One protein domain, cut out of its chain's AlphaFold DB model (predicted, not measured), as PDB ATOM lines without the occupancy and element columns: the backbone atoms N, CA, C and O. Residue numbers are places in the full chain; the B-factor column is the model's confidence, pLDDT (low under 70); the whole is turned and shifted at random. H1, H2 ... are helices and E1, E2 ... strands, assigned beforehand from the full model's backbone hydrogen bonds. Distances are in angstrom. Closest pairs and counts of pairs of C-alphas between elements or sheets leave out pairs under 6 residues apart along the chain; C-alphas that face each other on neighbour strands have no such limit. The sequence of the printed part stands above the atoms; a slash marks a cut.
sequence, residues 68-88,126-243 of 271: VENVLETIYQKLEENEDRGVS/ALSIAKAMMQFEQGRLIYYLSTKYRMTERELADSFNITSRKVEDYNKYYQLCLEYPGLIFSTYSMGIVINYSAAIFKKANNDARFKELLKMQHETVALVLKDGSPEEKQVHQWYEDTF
ATOM      1  N   VAL A  68     240.390 325.808 161.460       79.56
ATOM      2  CA  VAL A  68     240.460 324.485 162.108       79.56
ATOM      3  C   VAL A  68     240.805 324.630 163.592       79.56
ATOM      4  O   VAL A  68     240.148 324.019 164.428       79.56
ATOM      5  N   GLU A  69     241.819 325.437 163.919       82.81
ATOM      6  CA  GLU A  69     242.227 325.700 165.305       82.81
ATOM      7  C   GLU A  69     241.072 326.316 166.112       82.81
ATOM      8  O   GLU A  69     240.733 325.781 167.163       82.81
ATOM      9  N   ASN A  70     240.368 327.311 165.560       85.62
ATOM     10  CA  ASN A  70     239.199 327.918 166.206       85.62
ATOM     11  C   ASN A  70     238.057 326.921 166.459       85.62
ATOM     12  O   ASN A  70     237.437 326.953 167.523       85.62
ATOM     13  N   VAL A  71     237.751 326.039 165.499       85.62
ATOM     14  CA  VAL A  71     236.715 325.005 165.677       85.62
ATOM     15  C   VAL A  71     237.110 324.061 166.809       85.62
ATOM     16  O   VAL A  71     236.294 323.766 167.678       85.62
ATOM     17  N   LEU A  72     238.365 323.611 166.831       85.94
ATOM     18  CA  LEU A  72     238.856 322.703 167.864       85.94
ATOM     19  C   LEU A  72     238.888 323.355 169.250       85.94
ATOM     20  O   LEU A  72     238.529 322.694 170.221       85.94
ATOM     21  N   GLU A  73     239.287 324.623 169.350       86.94
ATOM     22  CA  GLU A  73     239.233 325.393 170.599       86.94
ATOM     23  C   GLU A  73     237.797 325.581 171.082       86.94
ATOM     24  O   GLU A  73     237.520 325.369 172.256       86.94
ATOM     25  N   THR A  74     236.866 325.884 170.175       86.62
ATOM     26  CA  THR A  74     235.450 326.045 170.531       86.62
ATOM     27  C   THR A  74     234.848 324.732 171.030       86.62
ATOM     28  O   THR A  74     234.145 324.732 172.038       86.62
ATOM     29  N   ILE A  75     235.141 323.602 170.366       86.62
ATOM     30  CA  ILE A  75     234.717 322.275 170.844       86.62
ATOM     31  C   ILE A  75     235.289 322.029 172.239       86.62
ATOM     32  O   ILE A  75     234.542 321.652 173.131       86.62
ATOM     33  N   TYR A  76     236.589 322.258 172.432       87.19
ATOM     34  CA  TYR A  76     237.245 322.047 173.721       87.19
ATOM     35  C   TYR A  76     236.571 322.873 174.818       87.19
ATOM     36  O   TYR A  76     236.054 322.298 175.773       87.19
ATOM     37  N   GLN A  77     236.495 324.193 174.640       87.25
ATOM     38  CA  GLN A  77     235.908 325.100 175.621       87.25
ATOM     39  C   GLN A  77     234.469 324.699 175.958       87.25
ATOM     40  O   GLN A  77     234.077 324.714 177.122       87.25
ATOM     41  N   LYS A  78     233.673 324.311 174.954       85.25
ATOM     42  CA  LYS A  78     232.288 323.907 175.195       85.25
ATOM     43  C   LYS A  78     232.196 322.619 176.007       85.25
ATOM     44  O   LYS A  78     231.307 322.501 176.842       85.25
ATOM     45  N   LEU A  79     233.101 321.672 175.784       82.69
ATOM     46  CA  LEU A  79     233.136 320.440 176.565       82.69
ATOM     47  C   LEU A  79     233.589 320.688 178.008       82.69
ATOM     48  O   LEU A  79     232.995 320.105 178.907       82.69
ATOM     49  N   GLU A  80     234.553 321.581 178.242       84.69
ATOM     50  CA  GLU A  80     234.925 322.009 179.603       84.69
ATOM     51  C   GLU A  80     233.746 322.686 180.314       84.69
ATOM     52  O   GLU A  80     233.400 322.322 181.434       84.69
ATOM     53  N   GLU A  81     233.049 323.608 179.636       81.56
ATOM     54  CA  GLU A  81     231.838 324.240 180.179       81.56
ATOM     55  C   GLU A  81     230.764 323.208 180.561       81.56
ATOM     56  O   GLU A  81     230.063 323.382 181.564       81.56
ATOM     57  N   ASN A  82     230.611 322.157 179.751       75.31
ATOM     58  CA  ASN A  82     229.628 321.097 179.960       75.31
ATOM     59  C   ASN A  82     230.028 320.133 181.086       75.31
ATOM     60  O   ASN A  82     229.145 319.610 181.764       75.31
ATOM     61  N   GLU A  83     231.319 319.880 181.286       76.25
ATOM     62  CA  GLU A  83     231.827 319.090 182.410       76.25
ATOM     63  C   GLU A  83     231.603 319.818 183.739       76.25
ATOM     64  O   GLU A  83     231.056 319.233 184.671       76.25
ATOM     65  N   ASP A  84     231.937 321.110 183.806       73.94
ATOM     66  CA  ASP A  84     231.815 321.910 185.031       73.94
ATOM     67  C   ASP A  84     230.357 322.098 185.478       73.94
ATOM     68  O   ASP A  84     230.055 322.183 186.671       73.94
ATOM     69  N   ARG A  85     229.438 322.238 184.513       66.38
ATOM     70  CA  ARG A  85     228.040 322.631 184.770       66.38
ATOM     71  C   ARG A  85     227.033 321.499 184.599       66.38
ATOM     72  O   ARG A  85     225.871 321.685 184.965       66.38
ATOM     73  N   GLY A  86     227.452 320.374 184.027       63.06
ATOM     74  CA  GLY A  86     226.554 319.358 183.492       63.06
ATOM     75  C   GLY A  86     225.807 319.838 182.242       63.06
ATOM     76  O   GLY A  86     225.696 321.034 181.956       63.06
ATOM     77  N   VAL A  87     225.247 318.891 181.488       62.72
ATOM     78  CA  VAL A  87     224.395 319.201 180.335       62.72
ATOM     79  C   VAL A  87     222.933 319.036 180.726       62.72
ATOM     80  O   VAL A  87     222.495 317.952 181.087       62.72
ATOM     81  N   SER A  88     222.147 320.101 180.580       56.69
ATOM     82  CA  SER A  88     220.689 320.043 180.711       56.69
ATOM     83  C   SER A  88     220.041 320.558 179.429       56.69
ATOM     84  O   SER A  88     220.200 321.722 179.057       56.69
ATOM     85  N   ALA A 126     220.250 324.916 173.748       70.31
ATOM     86  CA  ALA A 126     219.382 323.760 173.968       70.31
ATOM     87  C   ALA A 126     218.811 323.193 172.654       70.31
ATOM     88  O   ALA A 126     218.785 321.977 172.462       70.31
ATOM     89  N   LEU A 127     218.397 324.058 171.721       75.69
ATOM     90  CA  LEU A 127     217.890 323.638 170.414       75.69
ATOM     91  C   LEU A 127     218.975 322.969 169.557       75.69
ATOM     92  O   LEU A 127     218.702 321.967 168.896       75.69
ATOM     93  N   SER A 128     220.199 323.503 169.562       80.25
ATOM     94  CA  SER A 128     221.329 322.922 168.829       80.25
ATOM     95  C   SER A 128     221.684 321.529 169.343       80.25
ATOM     96  O   SER A 128     221.857 320.617 168.535       80.25
ATOM     97  N   ILE A 129     221.722 321.342 170.666       74.88
ATOM     98  CA  ILE A 129     221.975 320.032 171.282       74.88
ATOM     99  C   ILE A 129     220.830 319.063 170.965       74.88
ATOM    100  O   ILE A 129     221.080 317.961 170.484       74.88
ATOM    101  N   ALA A 130     219.569 319.482 171.134       71.94
ATOM    102  CA  ALA A 130     218.411 318.647 170.807       71.94
ATOM    103  C   ALA A 130     218.427 318.190 169.337       71.94
ATOM    104  O   ALA A 130     218.164 317.027 169.033       71.94
ATOM    105  N   LYS A 131     218.802 319.085 168.416       79.00
ATOM    106  CA  LYS A 131     218.984 318.747 167.003       79.00
ATOM    107  C   LYS A 131     220.099 317.718 166.805       79.00
ATOM    108  O   LYS A 131     219.884 316.759 166.072       79.00
ATOM    109  N   ALA A 132     221.262 317.902 167.429       79.94
ATOM    110  CA  ALA A 132     222.376 316.956 167.344       79.94
ATOM    111  C   ALA A 132     221.976 315.560 167.853       79.94
ATOM    112  O   ALA A 132     222.225 314.564 167.179       79.94
ATOM    113  N   MET A 133     221.254 315.496 168.974       75.38
ATOM    114  CA  MET A 133     220.707 314.255 169.534       75.38
ATOM    115  C   MET A 133     219.736 313.556 168.572       75.38
ATOM    116  O   MET A 133     219.852 312.356 168.338       75.38
ATOM    117  N   MET A 134     218.818 314.295 167.942       76.25
ATOM    118  CA  MET A 134     217.919 313.726 166.927       76.25
ATOM    119  C   MET A 134     218.678 313.228 165.690       76.25
ATOM    120  O   MET A 134     218.319 312.208 165.114       76.25
ATOM    121  N   GLN A 135     219.734 313.927 165.269       80.81
ATOM    122  CA  GLN A 135     220.563 313.504 164.135       80.81
ATOM    123  C   GLN A 135     221.381 312.249 164.452       80.81
ATOM    124  O   GLN A 135     221.562 311.404 163.578       80.81
ATOM    125  N   PHE A 136     221.843 312.116 165.696       78.12
ATOM    126  CA  PHE A 136     222.458 310.893 166.197       78.12
ATOM    127  C   PHE A 136     221.474 309.714 166.131       78.12
ATOM    128  O   PHE A 136     221.808 308.676 165.562       78.12
ATOM    129  N   GLU A 137     220.237 309.905 166.601       76.75
ATOM    130  CA  GLU A 137     219.177 308.891 166.536       76.75
ATOM    131  C   GLU A 137     218.832 308.488 165.094       76.75
ATOM    132  O   GLU A 137     218.721 307.306 164.775       76.75
ATOM    133  N   GLN A 138     218.734 309.460 164.182       79.69
ATOM    134  CA  GLN A 138     218.542 309.183 162.754       79.69
ATOM    135  C   GLN A 138     219.660 308.296 162.189       79.69
ATOM    136  O   GLN A 138     219.388 307.368 161.427       79.69
ATOM    137  N   GLY A 139     220.911 308.549 162.581       80.06
ATOM    138  CA  GLY A 139     222.043 307.708 162.201       80.06
ATOM    139  C   GLY A 139     221.994 306.308 162.819       80.06
ATOM    140  O   GLY A 139     222.277 305.341 162.111       80.06
ATOM    141  N   ARG A 140     221.547 306.174 164.077       78.81
ATOM    142  CA  ARG A 140     221.307 304.875 164.733       78.81
ATOM    143  C   ARG A 140     220.282 304.041 163.963       78.81
ATOM    144  O   ARG A 140     220.549 302.884 163.649       78.81
ATOM    145  N   LEU A 141     219.145 304.636 163.596       79.00
ATOM    146  CA  LEU A 141     218.096 303.967 162.816       79.00
ATOM    147  C   LEU A 141     218.594 303.545 161.429       79.00
ATOM    148  O   LEU A 141     218.367 302.409 161.015       79.00
ATOM    149  N   ILE A 142     219.315 304.425 160.726       81.69
ATOM    150  CA  ILE A 142     219.946 304.105 159.435       81.69
ATOM    151  C   ILE A 142     220.902 302.915 159.573       81.69
ATOM    152  O   ILE A 142     220.846 301.985 158.765       81.69
ATOM    153  N   TYR A 143     221.748 302.915 160.605       80.19
ATOM    154  CA  TYR A 143     222.684 301.827 160.870       80.19
ATOM    155  C   TYR A 143     221.956 300.508 161.163       80.19
ATOM    156  O   TYR A 143     222.301 299.472 160.591       80.19
ATOM    157  N   TYR A 144     220.912 300.533 161.992       79.12
ATOM    158  CA  TYR A 144     220.115 299.352 162.330       79.12
ATOM    159  C   TYR A 144     219.390 298.766 161.112       79.12
ATOM    160  O   TYR A 144     219.454 297.563 160.861       79.12
ATOM    161  N   LEU A 145     218.756 299.613 160.296       80.81
ATOM    162  CA  LEU A 145     218.078 299.185 159.070       80.81
ATOM    163  C   LEU A 145     219.048 298.596 158.043       80.81
ATOM    164  O   LEU A 145     218.753 297.587 157.399       80.81
ATOM    165  N   SER A 146     220.235 299.187 157.933       83.81
ATOM    166  CA  SER A 146     221.292 298.676 157.068       83.81
ATOM    167  C   SER A 146     221.840 297.327 157.549       83.81
ATOM    168  O   SER A 146     222.046 296.424 156.742       83.81
ATOM    169  N   THR A 147     222.052 297.153 158.855       81.06
ATOM    170  CA  THR A 147     222.679 295.944 159.419       81.06
ATOM    171  C   THR A 147     221.706 294.780 159.612       81.06
ATOM    172  O   THR A 147     222.009 293.668 159.176       81.06
ATOM    173  N   LYS A 148     220.533 295.014 160.217       81.88
ATOM    174  CA  LYS A 148     219.535 293.966 160.500       81.88
ATOM    175  C   LYS A 148     218.719 293.601 159.263       81.88
ATOM    176  O   LYS A 148     218.582 292.424 158.942       81.88
ATOM    177  N   TYR A 149     218.217 294.605 158.544       82.62
ATOM    178  CA  TYR A 149     217.316 294.401 157.402       82.62
ATOM    179  C   TYR A 149     218.024 294.450 156.045       82.62
ATOM    180  O   TYR A 149     217.385 294.245 155.017       82.62
ATOM    181  N   ARG A 150     219.346 294.681 156.027       90.19
ATOM    182  CA  ARG A 150     220.174 294.721 154.807       90.19
ATOM    183  C   ARG A 150     219.692 295.736 153.769       90.19
ATOM    184  O   ARG A 150     219.950 295.558 152.580       90.19
ATOM    185  N   MET A 151     219.026 296.802 154.218       89.50
ATOM    186  CA  MET A 151     218.598 297.876 153.327       89.50
ATOM    187  C   MET A 151     219.818 298.574 152.723       89.50
ATOM    188  O   MET A 151     220.764 298.949 153.425       89.50
ATOM    189  N   THR A 152     219.789 298.758 151.409       93.56
ATOM    190  CA  THR A 152     220.800 299.508 150.665       93.56
ATOM    191  C   THR A 152     220.669 301.010 150.919       93.56
ATOM    192  O   THR A 152     219.605 301.520 151.268       93.56
ATOM    193  N   GLU A 153     221.745 301.762 150.675       89.44
ATOM    194  CA  GLU A 153     221.740 303.226 150.808       89.44
ATOM    195  C   GLU A 153     220.667 303.894 149.931       89.44
ATOM    196  O   GLU A 153     220.089 304.908 150.318       89.44
ATOM    197  N   ARG A 154     220.367 303.309 148.762       92.88
ATOM    198  CA  ARG A 154     219.301 303.791 147.876       92.88
ATOM    199  C   ARG A 154     217.920 303.555 148.483       92.88
ATOM    200  O   ARG A 154     217.138 304.492 148.543       92.88
ATOM    201  N   GLU A 155     217.645 302.351 148.981       88.00
ATOM    202  CA  GLU A 155     216.361 302.038 149.626       88.00
ATOM    203  C   GLU A 155     216.124 302.900 150.869       88.00
ATOM    204  O   GLU A 155     215.006 303.361 151.091       88.00
ATOM    205  N   LEU A 156     217.168 303.169 151.656       83.88
ATOM    206  CA  LEU A 156     217.100 304.074 152.806       83.88
ATOM    207  C   LEU A 156     216.824 305.518 152.371       83.88
ATOM    208  O   LEU A 156     215.958 306.179 152.942       83.88
ATOM    209  N   ALA A 157     217.533 306.005 151.349       82.62
ATOM    210  CA  ALA A 157     217.327 307.343 150.797       82.62
ATOM    211  C   ALA A 157     215.885 307.531 150.296       82.62
ATOM    212  O   ALA A 157     215.239 308.519 150.648       82.62
ATOM    213  N   ASP A 158     215.370 306.546 149.557       83.19
ATOM    214  CA  ASP A 158     214.005 306.548 149.031       83.19
ATOM    215  C   ASP A 158     212.965 306.469 150.165       83.19
ATOM    216  O   ASP A 158     212.020 307.257 150.187       83.19
ATOM    217  N   SER A 159     213.167 305.589 151.156       85.88
ATOM    218  CA  SER A 159     212.241 305.398 152.288       85.88
ATOM    219  C   SER A 159     212.104 306.645 153.164       85.88
ATOM    220  O   SER A 159     211.016 306.956 153.643       85.88
ATOM    221  N   PHE A 160     213.201 307.376 153.367       80.81
ATOM    222  CA  PHE A 160     213.217 308.582 154.195       80.81
ATOM    223  C   PHE A 160     213.035 309.879 153.403       80.81
ATOM    224  O   PHE A 160     213.017 310.952 154.006       80.81
ATOM    225  N   ASN A 161     212.894 309.801 152.075       86.56
ATOM    226  CA  ASN A 161     212.833 310.961 151.187       86.56
ATOM    227  C   ASN A 161     214.015 311.932 151.411       86.56
ATOM    228  O   ASN A 161     213.851 313.147 151.559       86.56
ATOM    229  N   ILE A 162     215.226 311.376 151.467       87.31
ATOM    230  CA  ILE A 162     216.489 312.111 151.602       87.31
ATOM    231  C   ILE A 162     217.468 311.687 150.508       87.31
ATOM    232  O   ILE A 162     217.231 310.752 149.755       87.31
ATOM    233  N   THR A 163     218.596 312.384 150.390       87.44
ATOM    234  CA  THR A 163     219.640 311.993 149.436       87.44
ATOM    235  C   THR A 163     220.507 310.868 150.001       87.44
ATOM    236  O   THR A 163     220.726 310.810 151.209       87.44
ATOM    237  N   SER A 164     221.087 310.030 149.137       84.00
ATOM    238  CA  SER A 164     222.057 308.994 149.546       84.00
ATOM    239  C   SER A 164     223.221 309.596 150.343       84.00
ATOM    240  O   SER A 164     223.485 309.189 151.467       84.00
ATOM    241  N   ARG A 165     223.772 310.729 149.878       88.50
ATOM    242  CA  ARG A 165     224.766 311.507 150.639       88.50
ATOM    243  C   ARG A 165     224.310 311.827 152.067       88.50
ATOM    244  O   ARG A 165     225.119 311.821 152.985       88.50
ATOM    245  N   LYS A 166     223.027 312.133 152.269       86.69
ATOM    246  CA  LYS A 166     222.500 312.429 153.600       86.69
ATOM    247  C   LYS A 166     222.421 311.176 154.476       86.69
ATOM    248  O   LYS A 166     222.710 311.282 155.664       86.69
ATOM    249  N   VAL A 167     222.081 310.020 153.900       81.00
ATOM    250  CA  VAL A 167     222.167 308.711 154.575       81.00
ATOM    251  C   VAL A 167     223.604 308.455 155.036       81.00
ATOM    252  O   VAL A 167     223.833 308.134 156.202       81.00
ATOM    253  N   GLU A 168     224.578 308.674 154.149       88.94
ATOM    254  CA  GLU A 168     226.003 308.535 154.456       88.94
ATOM    255  C   GLU A 168     226.445 309.488 155.579       88.94
ATOM    256  O   GLU A 168     227.118 309.064 156.520       88.94
ATOM    257  N   ASP A 169     226.042 310.761 155.520       88.38
ATOM    258  CA  ASP A 169     226.363 311.754 156.547       88.38
ATOM    259  C   ASP A 169     225.810 311.346 157.924       88.38
ATOM    260  O   ASP A 169     226.527 311.433 158.922       88.38
ATOM    261  N   TYR A 170     224.563 310.865 157.995       86.88
ATOM    262  CA  TYR A 170     223.975 310.381 159.248       86.88
ATOM    263  C   TYR A 170     224.742 309.193 159.827       86.88
ATOM    264  O   TYR A 170     225.031 309.178 161.023       86.88
ATOM    265  N   ASN A 171     225.122 308.228 158.986       85.75
ATOM    266  CA  ASN A 171     225.909 307.084 159.431       85.75
ATOM    267  C   ASN A 171     227.304 307.515 159.921       85.75
ATOM    268  O   ASN A 171     227.735 307.100 160.993       85.75
ATOM    269  N   LYS A 172     227.996 308.402 159.189       90.19
ATOM    270  CA  LYS A 172     229.299 308.953 159.608       90.19
ATOM    271  C   LYS A 172     229.212 309.669 160.949       90.19
ATOM    272  O   LYS A 172     230.077 309.476 161.799       90.19
ATOM    273  N   TYR A 173     228.180 310.489 161.136       87.75
ATOM    274  CA  TYR A 173     227.967 311.202 162.388       87.75
ATOM    275  C   TYR A 173     227.689 310.251 163.548       87.75
ATOM    276  O   TYR A 173     228.317 310.379 164.593       87.75
ATOM    277  N   TYR A 174     226.815 309.263 163.345       84.69
ATOM    278  CA  TYR A 174     226.524 308.236 164.342       84.69
ATOM    279  C   TYR A 174     227.787 307.489 164.781       84.69
ATOM    280  O   TYR A 174     228.086 307.464 165.969       84.69
ATOM    281  N   GLN A 175     228.577 306.972 163.836       84.06
ATOM    282  CA  GLN A 175     229.825 306.260 164.143       84.06
ATOM    283  C   GLN A 175     230.829 307.141 164.899       84.06
ATOM    284  O   GLN A 175     231.445 306.706 165.868       84.06
ATOM    285  N   LEU A 176     230.963 308.405 164.496       88.44
ATOM    286  CA  LEU A 176     231.845 309.352 165.168       88.44
ATOM    287  C   LEU A 176     231.385 309.651 166.605       88.44
ATOM    288  O   LEU A 176     232.210 309.722 167.511       88.44
ATOM    289  N   CYS A 177     230.080 309.801 166.822       85.31
ATOM    290  CA  CYS A 177     229.499 310.035 168.143       85.31
ATOM    291  C   CYS A 177     229.447 308.775 169.021       85.31
ATOM    292  O   CYS A 177     229.363 308.914 170.237       85.31
ATOM    293  N   LEU A 178     229.532 307.566 168.453       79.94
ATOM    294  CA  LEU A 178     229.785 306.350 169.236       79.94
ATOM    295  C   LEU A 178     231.193 306.363 169.841       79.94
ATOM    296  O   LEU A 178     231.370 305.984 170.995       79.94
ATOM    297  N   GLU A 179     232.195 306.810 169.079       82.69
ATOM    298  CA  GLU A 179     233.569 306.916 169.582       82.69
ATOM    299  C   GLU A 179     233.750 308.116 170.528       82.69
ATOM    300  O   GLU A 179     234.442 308.007 171.545       82.69
ATOM    301  N   TYR A 180     233.112 309.246 170.205       86.44
ATOM    302  CA  TYR A 180     233.196 310.508 170.947       86.44
ATOM    303  C   TYR A 180     231.807 311.117 171.218       86.44
ATOM    304  O   TYR A 180     231.395 312.061 170.527       86.44
ATOM    305  N   PRO A 181     231.082 310.621 172.240       82.12
ATOM    306  CA  PRO A 181     229.743 311.097 172.599       82.12
ATOM    307  C   PRO A 181     229.663 312.600 172.890       82.12
ATOM    308  O   PRO A 181     228.665 313.241 172.551       82.12
ATOM    309  N   GLY A 182     230.734 313.194 173.427       82.44
ATOM    310  CA  GLY A 182     230.819 314.626 173.726       82.44
ATOM    311  C   GLY A 182     230.530 315.523 172.514       82.44
ATOM    312  O   GLY A 182     230.028 316.637 172.661       82.44
ATOM    313  N   LEU A 183     230.746 315.036 171.287       86.56
ATOM    314  CA  LEU A 183     230.488 315.804 170.063       86.56
ATOM    315  C   LEU A 183     229.020 316.205 169.876       86.56
ATOM    316  O   LEU A 183     228.760 317.222 169.229       86.56
ATOM    317  N   ILE A 184     228.073 315.473 170.470       81.75
ATOM    318  CA  ILE A 184     226.648 315.844 170.490       81.75
ATOM    319  C   ILE A 184     226.447 317.189 171.211       81.75
ATOM    320  O   ILE A 184     225.605 318.000 170.827       81.75
ATOM    321  N   PHE A 185     227.282 317.462 172.212       80.25
ATOM    322  CA  PHE A 185     227.195 318.625 173.094       80.25
ATOM    323  C   PHE A 185     228.151 319.756 172.702       80.25
ATOM    324  O   PHE A 185     228.201 320.795 173.358       80.25
ATOM    325  N   SER A 186     228.860 319.595 171.582       79.25
ATOM    326  CA  SER A 186     229.785 320.594 171.039       79.25
ATOM    327  C   SER A 186     229.097 321.835 170.453       79.25
ATOM    328  O   SER A 186     229.774 322.753 170.000       79.25
ATOM    329  N   THR A 187     227.758 321.872 170.424       74.06
ATOM    330  CA  THR A 187     226.897 322.897 169.786       74.06
ATOM    331  C   THR A 187     227.060 323.062 168.272       74.06
ATOM    332  O   THR A 187     226.298 323.803 167.647       74.06
ATOM    333  N   TYR A 188     227.993 322.338 167.653       79.81
ATOM    334  CA  TYR A 188     228.184 322.348 166.213       79.81
ATOM    335  C   TYR A 188     227.173 321.473 165.483       79.81
ATOM    336  O   TYR A 188     226.690 320.455 165.974       79.81
ATOM    337  N   SER A 189     226.882 321.863 164.242       80.19
ATOM    338  CA  SER A 189     226.073 321.036 163.353       80.19
ATOM    339  C   SER A 189     226.813 319.755 162.960       80.19
ATOM    340  O   SER A 189     228.034 319.762 162.786       80.19
ATOM    341  N   MET A 190     226.053 318.689 162.694       85.25
ATOM    342  CA  MET A 190     226.562 317.437 162.127       85.25
ATOM    343  C   MET A 190     227.544 317.653 160.963       85.25
ATOM    344  O   MET A 190     228.594 317.024 160.920       85.25
ATOM    345  N   GLY A 191     227.231 318.558 160.027       83.62
ATOM    346  CA  GLY A 191     228.085 318.806 158.861       83.62
ATOM    347  C   GLY A 191     229.466 319.348 159.234       83.62
ATOM    348  O   GLY A 191     230.463 318.915 158.666       83.62
ATOM    349  N   ILE A 192     229.540 320.245 160.222       84.38
ATOM    350  CA  ILE A 192     230.821 320.759 160.731       84.38
ATOM    351  C   ILE A 192     231.588 319.628 161.415       84.38
ATOM    352  O   ILE A 192     232.753 319.402 161.101       84.38
ATOM    353  N   VAL A 193     230.925 318.872 162.288       86.44
ATOM    354  CA  VAL A 193     231.555 317.760 163.006       86.44
ATOM    355  C   VAL A 193     232.136 316.718 162.033       86.44
ATOM    356  O   VAL A 193     233.284 316.307 162.189       86.44
ATOM    357  N   ILE A 194     231.404 316.356 160.972       86.50
ATOM    358  CA  ILE A 194     231.891 315.449 159.919       86.50
ATOM    359  C   ILE A 194     233.087 316.059 159.176       86.50
ATOM    360  O   ILE A 194     234.119 315.399 159.036       86.50
ATOM    361  N   ASN A 195     232.971 317.312 158.724       88.62
ATOM    362  CA  ASN A 195     234.012 317.987 157.941       88.62
ATOM    363  C   ASN A 195     235.341 318.101 158.703       88.62
ATOM    364  O   ASN A 195     236.405 318.005 158.094       88.62
ATOM    365  N   TYR A 196     235.288 318.275 160.026       89.19
ATOM    366  CA  TYR A 196     236.470 318.420 160.879       89.19
ATOM    367  C   TYR A 196     236.858 317.144 161.634       89.19
ATOM    368  O   TYR A 196     237.809 317.173 162.414       89.19
ATOM    369  N   SER A 197     236.204 316.010 161.363       91.50
ATOM    370  CA  SER A 197     236.461 314.722 162.027       91.50
ATOM    371  C   SER A 197     237.949 314.350 162.057       91.50
ATOM    372  O   SER A 197     238.495 314.084 163.123       91.50
ATOM    373  N   ALA A 198     238.658 314.439 160.927       90.00
ATOM    374  CA  ALA A 198     240.095 314.151 160.855       90.00
ATOM    375  C   ALA A 198     240.948 315.037 161.786       90.00
ATOM    376  O   ALA A 198     241.910 314.567 162.399       90.00
ATOM    377  N   ALA A 199     240.599 316.320 161.909       89.75
ATOM    378  CA  ALA A 199     241.291 317.250 162.796       89.75
ATOM    379  C   ALA A 199     240.968 316.965 164.271       89.75
ATOM    380  O   ALA A 199     241.873 316.997 165.107       89.75
ATOM    381  N   ILE A 200     239.713 316.612 164.567       89.25
ATOM    382  CA  ILE A 200     239.254 316.184 165.894       89.25
ATOM    383  C   ILE A 200     240.024 314.933 166.333       89.25
ATOM    384  O   ILE A 200     240.654 314.959 167.387       89.25
ATOM    385  N   PHE A 201     240.084 313.889 165.495       91.25
ATOM    386  CA  PHE A 201     240.860 312.671 165.763       91.25
ATOM    387  C   PHE A 201     242.333 312.977 166.021       91.25
ATOM    388  O   PHE A 201     242.936 312.482 166.976       91.25
ATOM    389  N   LYS A 202     242.932 313.826 165.178       92.19
ATOM    390  CA  LYS A 202     244.329 314.223 165.343       92.19
ATOM    391  C   LYS A 202     244.553 314.931 166.677       92.19
ATOM    392  O   LYS A 202     245.555 314.647 167.329       92.19
ATOM    393  N   LYS A 203     243.665 315.838 167.091       91.88
ATOM    394  CA  LYS A 203     243.788 316.513 168.389       91.88
ATOM    395  C   LYS A 203     243.583 315.528 169.539       91.88
ATOM    396  O   LYS A 203     244.443 315.468 170.404       91.88
ATOM    397  N   ALA A 204     242.552 314.685 169.494       90.88
ATOM    398  CA  ALA A 204     242.284 313.669 170.515       90.88
ATOM    399  C   ALA A 204     243.458 312.690 170.710       90.88
ATOM    400  O   ALA A 204     243.746 312.267 171.824       90.88
ATOM    401  N   ASN A 205     244.193 312.354 169.648       93.44
ATOM    402  CA  ASN A 205     245.379 311.500 169.761       93.44
ATOM    403  C   ASN A 205     246.595 312.191 170.396       93.44
ATOM    404  O   ASN A 205     247.486 311.499 170.879       93.44
ATOM    405  N   ASN A 206     246.645 313.524 170.390       93.31
ATOM    406  CA  ASN A 206     247.773 314.303 170.914       93.31
ATOM    407  C   ASN A 206     247.457 315.021 172.238       93.31
ATOM    408  O   ASN A 206     248.367 315.540 172.876       93.31
ATOM    409  N   ASP A 207     246.188 315.069 172.639       93.44
ATOM    410  CA  ASP A 207     245.684 315.837 173.776       93.44
ATOM    411  C   ASP A 207     244.751 314.944 174.605       93.44
ATOM    412  O   ASP A 207     243.590 314.716 174.253       93.44
ATOM    413  N   ALA A 208     245.297 314.375 175.685       92.06
ATOM    414  CA  ALA A 208     244.599 313.395 176.516       92.06
ATOM    415  C   ALA A 208     243.357 313.987 177.194       92.06
ATOM    416  O   ALA A 208     242.341 313.302 177.295       92.06
ATOM    417  N   ARG A 209     243.424 315.260 177.595       91.19
ATOM    418  CA  ARG A 209     242.306 315.955 178.230       91.19
ATOM    419  C   ARG A 209     241.188 316.220 177.231       91.19
ATOM    420  O   ARG A 209     240.038 315.898 177.499       91.19
ATOM    421  N   PHE A 210     241.531 316.690 176.033       90.94
ATOM    422  CA  PHE A 210     240.549 316.823 174.959       90.94
ATOM    423  C   PHE A 210     239.885 315.479 174.614       90.94
ATOM    424  O   PHE A 210     238.679 315.418 174.389       90.94
ATOM    425  N   LYS A 211     240.650 314.381 174.610       89.69
ATOM    426  CA  LYS A 211     240.112 313.032 174.384       89.69
ATOM    427  C   LYS A 211     239.171 312.572 175.495       89.69
ATOM    428  O   LYS A 211     238.165 311.939 175.192       89.69
ATOM    429  N   GLU A 212     239.502 312.851 176.751       86.62
ATOM    430  CA  GLU A 212     238.651 312.553 177.905       86.62
ATOM    431  C   GLU A 212     237.317 313.296 177.803       86.62
ATOM    432  O   GLU A 212     236.264 312.666 177.836       86.62
ATOM    433  N   LEU A 213     237.366 314.603 177.542       85.25
ATOM    434  CA  LEU A 213     236.190 315.446 177.333       85.25
ATOM    435  C   LEU A 213     235.301 314.952 176.184       85.25
ATOM    436  O   LEU A 213     234.082 314.905 176.302       85.25
ATOM    437  N   LEU A 214     235.899 314.531 175.068       84.69
ATOM    438  CA  LEU A 214     235.156 313.958 173.943       84.69
ATOM    439  C   LEU A 214     234.493 312.616 174.274       84.69
ATOM    440  O   LEU A 214     233.469 312.274 173.682       84.69
ATOM    441  N   LYS A 215     235.090 311.846 175.185       81.38
ATOM    442  CA  LYS A 215     234.562 310.565 175.664       81.38
ATOM    443  C   LYS A 215     233.577 310.713 176.812       81.38
ATOM    444  O   LYS A 215     232.983 309.711 177.203       81.38
ATOM    445  N   MET A 216     233.410 311.925 177.337       71.88
ATOM    446  CA  MET A 216     232.470 312.195 178.405       71.88
ATOM    447  C   MET A 216     231.073 311.777 177.957       71.88
ATOM    448  O   MET A 216     230.496 312.322 177.012       71.88
ATOM    449  N   GLN A 217     230.551 310.760 178.630       61.09
ATOM    450  CA  GLN A 217     229.145 310.426 178.556       61.09
ATOM    451  C   GLN A 217     228.460 311.332 179.565       61.09
ATOM    452  O   GLN A 217     228.712 311.236 180.762       61.09
ATOM    453  N   HIS A 218     227.641 312.264 179.088       55.12
ATOM    454  CA  HIS A 218     226.859 313.077 180.003       55.12
ATOM    455  C   HIS A 218     225.762 312.184 180.589       55.12
ATOM    456  O   HIS A 218     224.901 311.679 179.869       55.12
ATOM    457  N   GLU A 219     225.866 311.931 181.894       37.50
ATOM    458  CA  GLU A 219     225.119 310.894 182.617       37.50
ATOM    459  C   GLU A 219     223.614 311.156 182.682       37.50
ATOM    460  O   GLU A 219     222.858 310.234 182.955       37.50
ATOM    461  N   THR A 220     223.152 312.366 182.374       39.06
ATOM    462  CA  THR A 220     221.736 312.729 182.456       39.06
ATOM    463  C   THR A 220     221.397 313.808 181.440       39.06
ATOM    464  O   THR A 220     221.911 314.920 181.497       39.06
ATOM    465  N   VAL A 221     220.477 313.509 180.520       42.97
ATOM    466  CA  VAL A 221     219.690 314.542 179.845       42.97
ATOM    467  C   VAL A 221     218.371 314.628 180.595       42.97
ATOM    468  O   VAL A 221     217.508 313.761 180.472       42.97
ATOM    469  N   ALA A 222     218.226 315.677 181.401       38.47
ATOM    470  CA  ALA A 222     216.954 316.000 182.029       38.47
ATOM    471  C   ALA A 222     216.013 316.598 180.974       38.47
ATOM    472  O   ALA A 222     216.123 317.776 180.624       38.47
ATOM    473  N   LEU A 223     215.091 315.784 180.462       42.41
ATOM    474  CA  LEU A 223     213.942 316.270 179.714       42.41
ATOM    475  C   LEU A 223     212.936 316.798 180.738       42.41
ATOM    476  O   LEU A 223     212.272 316.035 181.430       42.41
ATOM    477  N   VAL A 224     212.832 318.116 180.875       41.62
ATOM    478  CA  VAL A 224     211.784 318.703 181.723       41.62
ATOM    479  C   VAL A 224     210.442 318.521 181.014       41.62
ATOM    480  O   VAL A 224     210.214 319.090 179.940       41.62
ATOM    481  N   LEU A 225     209.572 317.695 181.597       44.22
ATOM    482  CA  LEU A 225     208.231 317.430 181.088       44.22
ATOM    483  C   LEU A 225     207.316 318.645 181.294       44.22
ATOM    484  O   LEU A 225     207.613 319.579 182.036       44.22
ATOM    485  N   LYS A 226     206.158 318.649 180.619       38.94
ATOM    486  CA  LYS A 226     205.182 319.758 180.676       38.94
ATOM    487  C   LYS A 226     204.647 320.061 182.084       38.94
ATOM    488  O   LYS A 226     204.060 321.123 182.270       38.94
ATOM    489  N   ASP A 227     204.788 319.139 183.029       42.59
ATOM    490  CA  ASP A 227     204.388 319.285 184.431       42.59
ATOM    491  C   ASP A 227     205.526 319.784 185.339       42.59
ATOM    492  O   ASP A 227     205.337 319.911 186.548       42.59
ATOM    493  N   GLY A 228     206.692 320.100 184.764       41.31
ATOM    494  CA  GLY A 228     207.868 320.554 185.499       41.31
ATOM    495  C   GLY A 228     208.633 319.428 186.195       41.31
ATOM    496  O   GLY A 228     209.608 319.715 186.890       41.31
ATOM    497  N   SER A 229     208.224 318.165 186.021       39.00
ATOM    498  CA  SER A 229     208.987 317.030 186.528       39.00
ATOM    499  C   SER A 229     210.227 316.786 185.653       39.00
ATOM    500  O   SER A 229     210.146 316.856 184.418       39.00
ATOM    501  N   PRO A 230     211.401 316.551 186.260       44.22
ATOM    502  CA  PRO A 230     212.578 316.136 185.515       44.22
ATOM    503  C   PRO A 230     212.412 314.668 185.100       44.22
ATOM    504  O   PRO A 230     212.396 313.779 185.947       44.22
ATOM    505  N   GLU A 231     212.307 314.398 183.799       46.00
ATOM    506  CA  GLU A 231     212.575 313.063 183.264       46.00
ATOM    507  C   GLU A 231     214.077 312.987 182.986       46.00
ATOM    508  O   GLU A 231     214.577 313.357 181.921       46.00
ATOM    509  N   GLU A 232     214.825 312.586 184.007       43.09
ATOM    510  CA  GLU A 232     216.238 312.261 183.878       43.09
ATOM    511  C   GLU A 232     216.367 310.948 183.107       43.09
ATOM    512  O   GLU A 232     216.243 309.864 183.674       43.09
ATOM    513  N   LYS A 233     216.613 311.034 181.796       46.88
ATOM    514  CA  LYS A 233     217.117 309.882 181.048       46.88
ATOM    515  C   LYS A 233     218.625 309.946 181.031       46.88
ATOM    516  O   LYS A 233     219.212 310.946 180.606       46.88
ATOM    517  N   GLN A 234     219.254 308.867 181.473       44.47
ATOM    518  CA  GLN A 234     220.686 308.740 181.297       44.47
ATOM    519  C   GLN A 234     220.950 308.543 179.807       44.47
ATOM    520  O   GLN A 234     220.346 307.667 179.191       44.47
ATOM    521  N   VAL A 235     221.813 309.362 179.195       45.47
ATOM    522  CA  VAL A 235     222.097 309.236 177.752       45.47
ATOM    523  C   VAL A 235     222.620 307.827 177.459       45.47
ATOM    524  O   VAL A 235     222.295 307.284 176.413       45.47
ATOM    525  N   HIS A 236     223.302 307.181 178.421       43.62
ATOM    526  CA  HIS A 236     223.719 305.774 178.338       43.62
ATOM    527  C   HIS A 236     222.552 304.811 177.998       43.62
ATOM    528  O   HIS A 236     222.745 303.876 177.222       43.62
ATOM    529  N   GLN A 237     221.334 305.047 178.512       45.41
ATOM    530  CA  GLN A 237     220.155 304.208 178.238       45.41
ATOM    531  C   GLN A 237     219.724 304.302 176.770       45.41
ATOM    532  O   GLN A 237     219.187 303.350 176.216       45.41
ATOM    533  N   TRP A 238     220.043 305.401 176.077       49.09
ATOM    534  CA  TRP A 238     219.831 305.489 174.630       49.09
ATOM    535  C   TRP A 238     220.787 304.586 173.835       49.09
ATOM    536  O   TRP A 238     220.515 304.301 172.670       49.09
ATOM    537  N   TYR A 239     221.902 304.136 174.417       48.03
ATOM    538  CA  TYR A 239     222.873 303.272 173.737       48.03
ATOM    539  C   TYR A 239     222.697 301.785 174.078       48.03
ATOM    540  O   TYR A 239     222.962 300.948 173.218       48.03
ATOM    541  N   GLU A 240     222.258 301.443 175.295       46.28
ATOM    542  CA  GLU A 240     222.194 300.043 175.756       46.28
ATOM    543  C   GLU A 240     220.881 299.314 175.427       46.28
ATOM    544  O   GLU A 240     220.899 298.096 175.238       46.28
ATOM    545  N   ASP A 241     219.766 300.030 175.243       46.84
ATOM    546  CA  ASP A 241     218.467 299.397 174.958       46.84
ATOM    547  C   ASP A 241     218.419 298.711 173.573       46.84
ATOM    548  O   ASP A 241     217.546 297.895 173.306       46.84
ATOM    549  N   THR A 242     219.376 298.980 172.674       47.31
ATOM    550  CA  THR A 242     219.341 298.480 171.281       47.31
ATOM    551  C   THR A 242     220.013 297.113 171.072       47.31
ATOM    552  O   THR A 242     219.924 296.560 169.978       47.31
ATOM    553  N   PHE A 243     220.688 296.551 172.083       44.06
ATOM    554  CA  PHE A 243     221.368 295.247 171.960       44.06
ATOM    555  C   PHE A 243     220.859 294.164 172.920       44.06
ATOM    556  O   PHE A 243     221.252 293.009 172.766       44.06
TER     557      PHE A 243
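What this domain is: This is residues 68 to 88 and 126 to 243 of the 271 residues of an uncharacterized protein of Macrostomum lignano (UniProt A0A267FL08). What shape do these atoms make? Two groups of helices meet at the short H5 near the middle: in one, H4 crosses the long H2 and packs on H3 and H6; in the other, H1, H7 and H8 pack together. A two-strand hairpin of E1 and E2, residues 221 to 233, sticks out from the helices. What is it built of? The printed part has 139 residues, is mostly helix, and holds nine named helices and two named strands in the order H1 to H8, E1, E2, H9, with E1 and E2 an antiparallel sheet. It is compact, with a radius of gyration of the C-alphas of 15.8 A, and spans 43 by 43 by 26 A.

How they stand to each other: How do the strands pair? E1, residues 221 to 224, and E2, residues 230 to 233, form an antiparallel hairpin at 150 degrees; N 221 and O 233, 2.9 A apart, are within hydrogen-bond range. H9, residues 237 to 240, touches no helix. Which helices cross? H2, residues 126 to 148, touches H4, residues 164 to 179, with residues 135 to 143 alone, about perpendicular at 76 degrees; their closest C-alphas, of Gly 139 and Tyr 170, are 4.4 A apart. Residues 164 to 168 of H4 alone touch H3, residues 153 to 160, the closest C-alphas being Ala 157 and Ser 164, 5.2 A. Residues 169 to 173 of H4 alone touch H6, residues 190 to 195, the closest C-alphas being Tyr 173 and Ile 194, 6.3 A. What touches H5, residues 181 to 185? Among others, residues 129 to 136 of H2 alone, closest at C-alphas 132 and 184, 5.4 A, and H8, residues 208 to 215, closest at C-alphas 182 and 214, 4.4 A. H8 also touches residues 76 to 83 alone of H1, residues 68 to 85, closest at C-alphas 79 and 213, 5.9 A, and touches H7, residues 197 to 206, only at the corner, closest at C-alphas 204 and 211, 4.5 A. Are the helix backbones complete? Every O i to N i+4 pair is within hydrogen-bond range in H1, H2, H3, H4, H6, H7 and H8; H5 has 0 of 1, but 2 of 2 O i to N i+3 pairs, and H9 is too short for an i+4 pair.

Where its parts are: Which elements are long? From first to last C-alpha H2 measures 32.7 A, H1 25.9 A, H4 23.2 A and H7 14.4 A. Where are the anchors? H1 begins at C-alpha 68 (240.460, 324.485, 162.108) and H9 ends at C-alpha 240 (222.194, 300.043, 175.756).

The domain as a whole: How large is it? The two C-alphas farthest apart, of Asn 206 and Asp 227, are 45.7 A apart. Is anything cut? Residues 89 to 125 are not printed, and C-alphas 88 and 126 are 7.8 A apart; the links printed whole are tight. Where is confidence low? Residues 85 to 88 and 217 to 243 have pLDDT under 70.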